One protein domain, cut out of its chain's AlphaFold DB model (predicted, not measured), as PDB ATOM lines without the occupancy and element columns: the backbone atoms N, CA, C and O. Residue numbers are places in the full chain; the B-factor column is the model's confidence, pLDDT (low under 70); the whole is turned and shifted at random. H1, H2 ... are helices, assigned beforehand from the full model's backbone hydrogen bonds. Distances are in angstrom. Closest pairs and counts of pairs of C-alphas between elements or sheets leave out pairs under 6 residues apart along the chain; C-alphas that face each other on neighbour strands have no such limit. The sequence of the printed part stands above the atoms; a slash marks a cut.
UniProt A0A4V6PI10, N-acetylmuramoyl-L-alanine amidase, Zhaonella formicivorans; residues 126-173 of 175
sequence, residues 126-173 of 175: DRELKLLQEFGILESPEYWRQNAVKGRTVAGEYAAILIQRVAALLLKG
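Overview. This is residues 126 to 173 of the 175 residues of the protein "N-acetylmuramoyl-L-alanine amidase" of Zhaonella formicivorans (UniProt A0A4V6PI10). One long helix, H3, runs along the longest axis of the model, and two shorter helices, H1 and H2, lie over one side of it, H1 crossing it at residues 163 to 167 and H2 set off toward its first residue. The link from H2 to H3 loops out at one end, at Gly 151. The printed part has 48 residues with three named helices, in the order H1, H2, H3, and no named strand; its class is all helix. It is compact, with a radius of gyration of the C-alphas of 10.3 A, and its outline is elongated, spanning 32 by 18 by 13 A.

Along the chain. H3, the longest helix, is residues 156 to 171, 22.5 A from C-alpha 156 at (1.388, 85.546, 49.222) to C-alpha 171 at (20.708, 74.876, 44.952). H1 is residues 126 to 134 and measures 12.1 A, beginning with C-alpha 126 at (12.521, 80.072, 56.710). H2 is residues 142 to 147 and measures 8.6 A.

Arrangement. H3 touches H1 with residues 163 to 167 alone; the closest C-alphas, of Glu 128 and Ala 167, are 5.4 A apart. Their lines stand at a steep tilt of 57 degrees, the same way. H1 and H2 only just touch, with 3 pairs of C-alphas within 8 A, the closest those of Asp 126 and Arg 145 at 7.3 A. They run opposite ways at a steep tilt of 46 degrees. H2 and H3 are close but not clearly touching; their closest C-alphas, of Asn 147 and Gly 156, are 5.6 A apart. In H1, H2 and H3 every O i to N i+4 pair is within hydrogen-bond range.

Size, cuts and confidence. The two C-alphas farthest apart, of Gly 151 and Gly 173, are 32.3 A apart. The printed part has no cut, and both links, H1 to H2 and H2 to H3, are short. The mean pLDDT of the printed part is 91.9, and no printed residue is under 70.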
ATOM      1  N   ASP A 126      11.331  79.582  56.001       92.94
ATOM      2  CA  ASP A 126      12.521  80.072  56.710       92.94
ATOM      3  C   ASP A 126      13.824  79.599  56.054       92.94
ATOM      4  O   ASP A 126      14.786  80.363  55.958       92.94
ATOM      5  N   ARG A 127      13.847  78.359  55.553       93.88
ATOM      6  CA  ARG A 127      15.006  77.813  54.839       93.88
ATOM      7  C   ARG A 127      15.223  78.531  53.509       93.88
ATOM      8  O   ARG A 127      16.343  78.936  53.212       93.88
ATOM      9  N   GLU A 128      14.177  78.657  52.705       95.44
ATOM     10  CA  GLU A 128      14.218  79.258  51.375       95.44
ATOM     11  C   GLU A 128      14.597  80.737  51.460       95.44
ATOM     12  O   GLU A 128      15.481  81.196  50.746       95.44
ATOM     13  N   LEU A 129      13.987  81.471  52.386       95.75
ATOM     14  CA  LEU A 129      14.274  82.880  52.630       95.75
ATOM     15  C   LEU A 129      15.711  83.102  53.100       95.75
ATOM     16  O   LEU A 129      16.359  84.043  52.642       95.75
ATOM     17  N   LYS A 130      16.226  82.220  53.965       95.12
ATOM     18  CA  LYS A 130      17.632  82.256  54.375       95.12
ATOM     19  C   LYS A 130      18.566  82.021  53.187       95.12
ATOM     20  O   LYS A 130      19.511  82.781  53.022       95.12
ATOM     21  N   LEU A 131      18.273  81.036  52.334       95.75
ATOM     22  CA  LEU A 131      19.047  80.790  51.112       95.75
ATOM     23  C   LEU A 131      19.039  82.015  50.192       95.75
ATOM     24  O   LEU A 131      20.090  82.450  49.739       95.75
ATOM     25  N   LEU A 132      17.876  82.616  49.940       95.88
ATOM     26  CA  LEU A 132      17.792  83.808  49.094       95.88
ATOM     27  C   LEU A 132      18.607  84.979  49.670       95.88
ATOM     28  O   LEU A 132      19.229  85.709  48.900       95.88
ATOM     29  N   GLN A 133      18.639  85.147  50.995       96.12
ATOM     30  CA  GLN A 133      19.486  86.151  51.642       96.12
ATOM     31  C   GLN A 133      20.983  85.820  51.514       96.12
ATOM     32  O   GLN A 133      21.770  86.692  51.160       96.12
ATOM     33  N   GLU A 134      21.381  84.567  51.754       95.06
ATOM     34  CA  GLU A 134      22.774  84.105  51.629       95.06
ATOM     35  C   GLU A 134      23.323  84.291  50.204       95.06
ATOM     36  O   GLU A 134      24.490  84.634  50.031       95.06
ATOM     37  N   PHE A 135      22.473  84.122  49.189       94.88
ATOM     38  CA  PHE A 135      22.808  84.358  47.783       94.88
ATOM     39  C   PHE A 135      22.635  85.822  47.338       94.88
ATOM     40  O   PHE A 135      22.827  86.128  46.163       94.88
ATOM     41  N   GLY A 136      22.267  86.737  48.242       94.69
ATOM     42  CA  GLY A 136      22.126  88.165  47.943       94.69
ATOM     43  C   GLY A 136      20.924  88.529  47.063       94.69
ATOM     44  O   GLY A 136      20.864  89.640  46.546       94.69
ATOM     45  N   ILE A 137      19.957  87.619  46.894       94.81
ATOM     46  CA  ILE A 137      18.695  87.885  46.182       94.81
ATOM     47  C   ILE A 137      17.786  88.799  47.013       94.81
ATOM     48  O   ILE A 137      17.008  89.578  46.464       94.81
ATOM     49  N   LEU A 138      17.872  88.695  48.341       94.00
ATOM     50  CA  LEU A 138      17.114  89.502  49.290       94.00
ATOM     51  C   LEU A 138      18.054  90.137  50.312       94.00
ATOM     52  O   LEU A 138      18.939  89.471  50.839       94.00
ATOM     53  N   GLU A 139      17.806  91.396  50.664       93.06
ATOM     54  CA  GLU A 139      18.533  92.062  51.753       93.06
ATOM     55  C   GLU A 139      18.076  91.548  53.130       93.06
ATOM     56  O   GLU A 139      18.895  91.265  54.008       93.06
ATOM     57  N   SER A 140      16.761  91.380  53.312       93.62
ATOM     58  CA  SER A 140      16.146  90.863  54.538       93.62
ATOM     59  C   SER A 140      14.969  89.927  54.221       93.62
ATOM     60  O   SER A 140      14.169  90.218  53.323       93.62
ATOM     61  N   PRO A 141      14.814  88.819  54.970       94.50
ATOM     62  CA  PRO A 141      13.703  87.894  54.790       94.50
ATOM     63  C   PRO A 141      12.394  88.353  55.462       94.50
ATOM     64  O   PRO A 141      11.356  87.722  55.267       94.50
ATOM     65  N   GLU A 142      12.403  89.447  56.230       93.44
ATOM     66  CA  GLU A 142      11.327  89.804  57.169       93.44
ATOM     67  C   GLU A 142      10.018  90.115  56.447       93.44
ATOM     68  O   GLU A 142       8.961  89.609  56.832       93.44
ATOM     69  N   TYR A 143      10.098  90.907  55.374       93.44
ATOM     70  CA  TYR A 143       8.929  91.260  54.574       93.44
ATOM     71  C   TYR A 143       8.260  90.005  54.010       93.44
ATOM     72  O   TYR A 143       7.049  89.830  54.146       93.44
ATOM     73  N   TRP A 144       9.044  89.105  53.418       93.69
ATOM     74  CA  TRP A 144       8.512  87.911  52.770       93.69
ATOM     75  C   TRP A 144       8.025  86.870  53.769       93.69
ATOM     76  O   TRP A 144       6.996  86.252  53.525       93.69
ATOM     77  N   ARG A 145       8.659  86.749  54.939       92.06
ATOM     78  CA  ARG A 145       8.160  85.892  56.023       92.06
ATOM     79  C   ARG A 145       6.742  86.278  56.454       92.06
ATOM     80  O   ARG A 145       5.946  85.414  56.802       92.06
ATOM     81  N   GLN A 146       6.421  87.570  56.427       91.12
ATOM     82  CA  GLN A 146       5.103  88.075  56.816       91.12
ATOM     83  C   GLN A 146       4.096  88.107  55.659       91.12
ATOM     84  O   GLN A 146       2.899  87.951  55.900       91.12
ATOM     85  N   ASN A 147       4.563  88.333  54.426       91.75
ATOM     86  CA  ASN A 147       3.700  88.646  53.285       91.75
ATOM     87  C   ASN A 147       3.604  87.542  52.225       91.75
ATOM     88  O   ASN A 147       2.648  87.554  51.454       91.75
ATOM     89  N   ALA A 148       4.507  86.556  52.202       92.38
ATOM     90  CA  ALA A 148       4.384  85.352  51.371       92.38
ATOM     91  C   ALA A 148       3.434  84.320  52.011       92.38
ATOM     92  O   ALA A 148       3.745  83.142  52.150       92.38
ATOM     93  N   VAL A 149       2.273  84.795  52.460       88.31
ATOM     94  CA  VAL A 149       1.214  84.009  53.096       88.31
ATOM     95  C   VAL A 149      -0.123  84.443  52.504       88.31
ATOM     96  O   VAL A 149      -0.342  85.632  52.262       88.31
ATOM     97  N   LYS A 150      -1.028  83.485  52.278       88.62
ATOM     98  CA  LYS A 150      -2.353  83.742  51.700       88.62
ATOM     99  C   LYS A 150      -3.108  84.850  52.442       88.62
ATOM    100  O   LYS A 150      -3.173  84.849  53.670       88.62
ATOM    101  N   GLY A 151      -3.705  85.771  51.681       87.62
ATOM    102  CA  GLY A 151      -4.533  86.863  52.214       87.62
ATOM    103  C   GLY A 151      -3.758  88.019  52.858       87.62
ATOM    104  O   GLY A 151      -4.347  88.811  53.594       87.62
ATOM    105  N   ARG A 152      -2.444  88.114  52.629       89.94
ATOM    106  CA  ARG A 152      -1.608  89.240  53.077       89.94
ATOM    107  C   ARG A 152      -1.498  90.318  51.992       89.94
ATOM    108  O   ARG A 152      -2.299  90.362  51.067       89.94
ATOM    109  N   THR A 153      -0.545  91.239  52.147       87.69
ATOM    110  CA  THR A 153      -0.398  92.434  51.299       87.69
ATOM    111  C   THR A 153      -0.189  92.116  49.817       87.69
ATOM    112  O   THR A 153      -0.614  92.889  48.965       87.69
ATOM    113  N   VAL A 154       0.448  90.987  49.506       88.00
ATOM    114  CA  VAL A 154       0.571  90.454  48.142       88.00
ATOM    115  C   VAL A 154      -0.211  89.145  48.032       88.00
ATOM    116  O   VAL A 154      -0.657  88.605  49.045       88.00
ATOM    117  N   ALA A 155      -0.335  88.597  46.818       89.44
ATOM    118  CA  ALA A 155      -0.808  87.226  46.605       89.44
ATOM    119  C   ALA A 155       0.229  86.220  47.148       89.44
ATOM    120  O   ALA A 155       1.037  85.643  46.414       89.44
ATOM    121  N   GLY A 156       0.284  86.123  48.475       89.81
ATOM    122  CA  GLY A 156       1.388  85.546  49.222       89.81
ATOM    123  C   GLY A 156       1.575  84.056  48.986       89.81
ATOM    124  O   GLY A 156       2.704  83.585  48.999       89.81
ATOM    125  N   GLU A 157       0.503  83.331  48.682       88.19
ATOM    126  CA  GLU A 157       0.549  81.934  48.252       88.19
ATOM    127  C   GLU A 157       1.374  81.737  46.970       88.19
ATOM    128  O   GLU A 157       2.133  80.775  46.867       88.19
ATOM    129  N   TYR A 158       1.302  82.671  46.018       89.06
ATOM    130  CA  TYR A 158       2.090  82.618  44.786       89.06
ATOM    131  C   TYR A 158       3.516  83.112  45.013       89.06
ATOM    132  O   TYR A 158       4.462  82.538  44.471       89.06
ATOM    133  N   ALA A 159       3.691  84.130  45.862       91.75
ATOM    134  CA  ALA A 159       5.018  84.577  46.278       91.75
ATOM    135  C   ALA A 159       5.793  83.456  46.996       91.75
ATOM    136  O   ALA A 159       6.973  83.261  46.717       91.75
ATOM    137  N   ALA A 160       5.127  82.674  47.851       92.62
ATOM    138  CA  ALA A 160       5.713  81.521  48.530       92.62
ATOM    139  C   ALA A 160       6.240  80.482  47.534       92.62
ATOM    140  O   ALA A 160       7.398  80.073  47.620       92.62
ATOM    141  N   ILE A 161       5.428  80.121  46.533       92.12
ATOM    142  CA  ILE A 161       5.831  79.187  45.473       92.12
ATOM    143  C   ILE A 161       7.025  79.743  44.687       92.12
ATOM    144  O   ILE A 161       7.956  78.998  44.372       92.12
ATOM    145  N   LEU A 162       7.036  81.043  44.377       91.88
ATOM    146  CA  LEU A 162       8.153  81.676  43.677       91.88
ATOM    147  C   LEU A 162       9.446  81.605  44.500       91.88
ATOM    148  O   LEU A 162      10.479  81.203  43.968       91.88
ATOM    149  N   ILE A 163       9.380  81.923  45.794       93.94
ATOM    150  CA  ILE A 163      10.513  81.828  46.726       93.94
ATOM    151  C   ILE A 163      11.057  80.394  46.765       93.94
ATOM    152  O   ILE A 163      12.263  80.192  46.609       93.94
ATOM    153  N   GLN A 164      10.180  79.391  46.872       93.06
ATOM    154  CA  GLN A 164      10.570  77.979  46.823       93.06
ATOM    155  C   GLN A 164      11.266  77.616  45.504       93.06
ATOM    156  O   GLN A 164      12.277  76.913  45.509       93.06
ATOM    157  N   ARG A 165      10.771  78.119  44.363       91.38
ATOM    158  CA  ARG A 165      11.381  77.867  43.046       91.38
ATOM    159  C   ARG A 165      12.755  78.499  42.907       91.38
ATOM    160  O   ARG A 165      13.672  77.823  42.448       91.38
ATOM    161  N   VAL A 166      12.907  79.758  43.312       92.69
ATOM    162  CA  VAL A 166      14.200  80.451  43.262       92.69
ATOM    163  C   VAL A 166      15.212  79.728  44.148       92.69
ATOM    164  O   VAL A 166      16.304  79.414  43.684       92.69
ATOM    165  N   ALA A 167      14.830  79.354  45.373       93.06
ATOM    166  CA  ALA A 167      15.699  78.586  46.264       93.06
ATOM    167  C   ALA A 167      16.121  77.243  45.640       93.06
ATOM    168  O   ALA A 167      17.295  76.874  45.678       93.06
ATOM    169  N   ALA A 168      15.186  76.523  45.011       90.44
ATOM    170  CA  ALA A 168      15.484  75.259  44.343       90.44
ATOM    171  C   ALA A 168      16.421  75.422  43.131       90.44
ATOM    172  O   ALA A 168      17.221  74.526  42.860       90.44
ATOM    173  N   LEU A 169      16.337  76.542  42.403       90.50
ATOM    174  CA  LEU A 169      17.235  76.864  41.289       90.50
ATOM    175  C   LEU A 169      18.646  77.212  41.770       90.50
ATOM    176  O   LEU A 169      19.612  76.688  41.216       90.50
ATOM    177  N   LEU A 170      18.765  78.018  42.830       91.31
ATOM    178  CA  LEU A 170      20.049  78.358  43.451       91.31
ATOM    179  C   LEU A 170      20.808  77.099  43.889       91.31
ATOM    180  O   LEU A 170      21.985  76.938  43.580       91.31
ATOM    181  N   LEU A 171      20.113  76.148  44.523       89.50
ATOM    182  CA  LEU A 171      20.708  74.876  44.952       89.50
ATOM    183  C   LEU A 171      21.171  73.985  43.789       89.50
ATOM    184  O   LEU A 171      22.030  73.128  43.981       89.50
ATOM    185  N   LYS A 172      20.610  74.171  42.591       87.44
ATOM    186  CA  LYS A 172      21.024  73.465  41.370       87.44
ATOM    187  C   LYS A 172      22.122  74.207  40.593       87.44
ATOM    188  O   LYS A 172      22.551  73.698  39.563       87.44
ATOM    189  N   GLY A 173      22.562  75.382  41.058       80.69
ATOM    190  CA  GLY A 173      23.523  76.243  40.358       80.69
ATOM    191  C   GLY A 173      22.957  76.905  39.097       80.69
ATOM    192  O   GLY A 173      23.706  77.191  38.171       80.69
TER     193      GLY A 173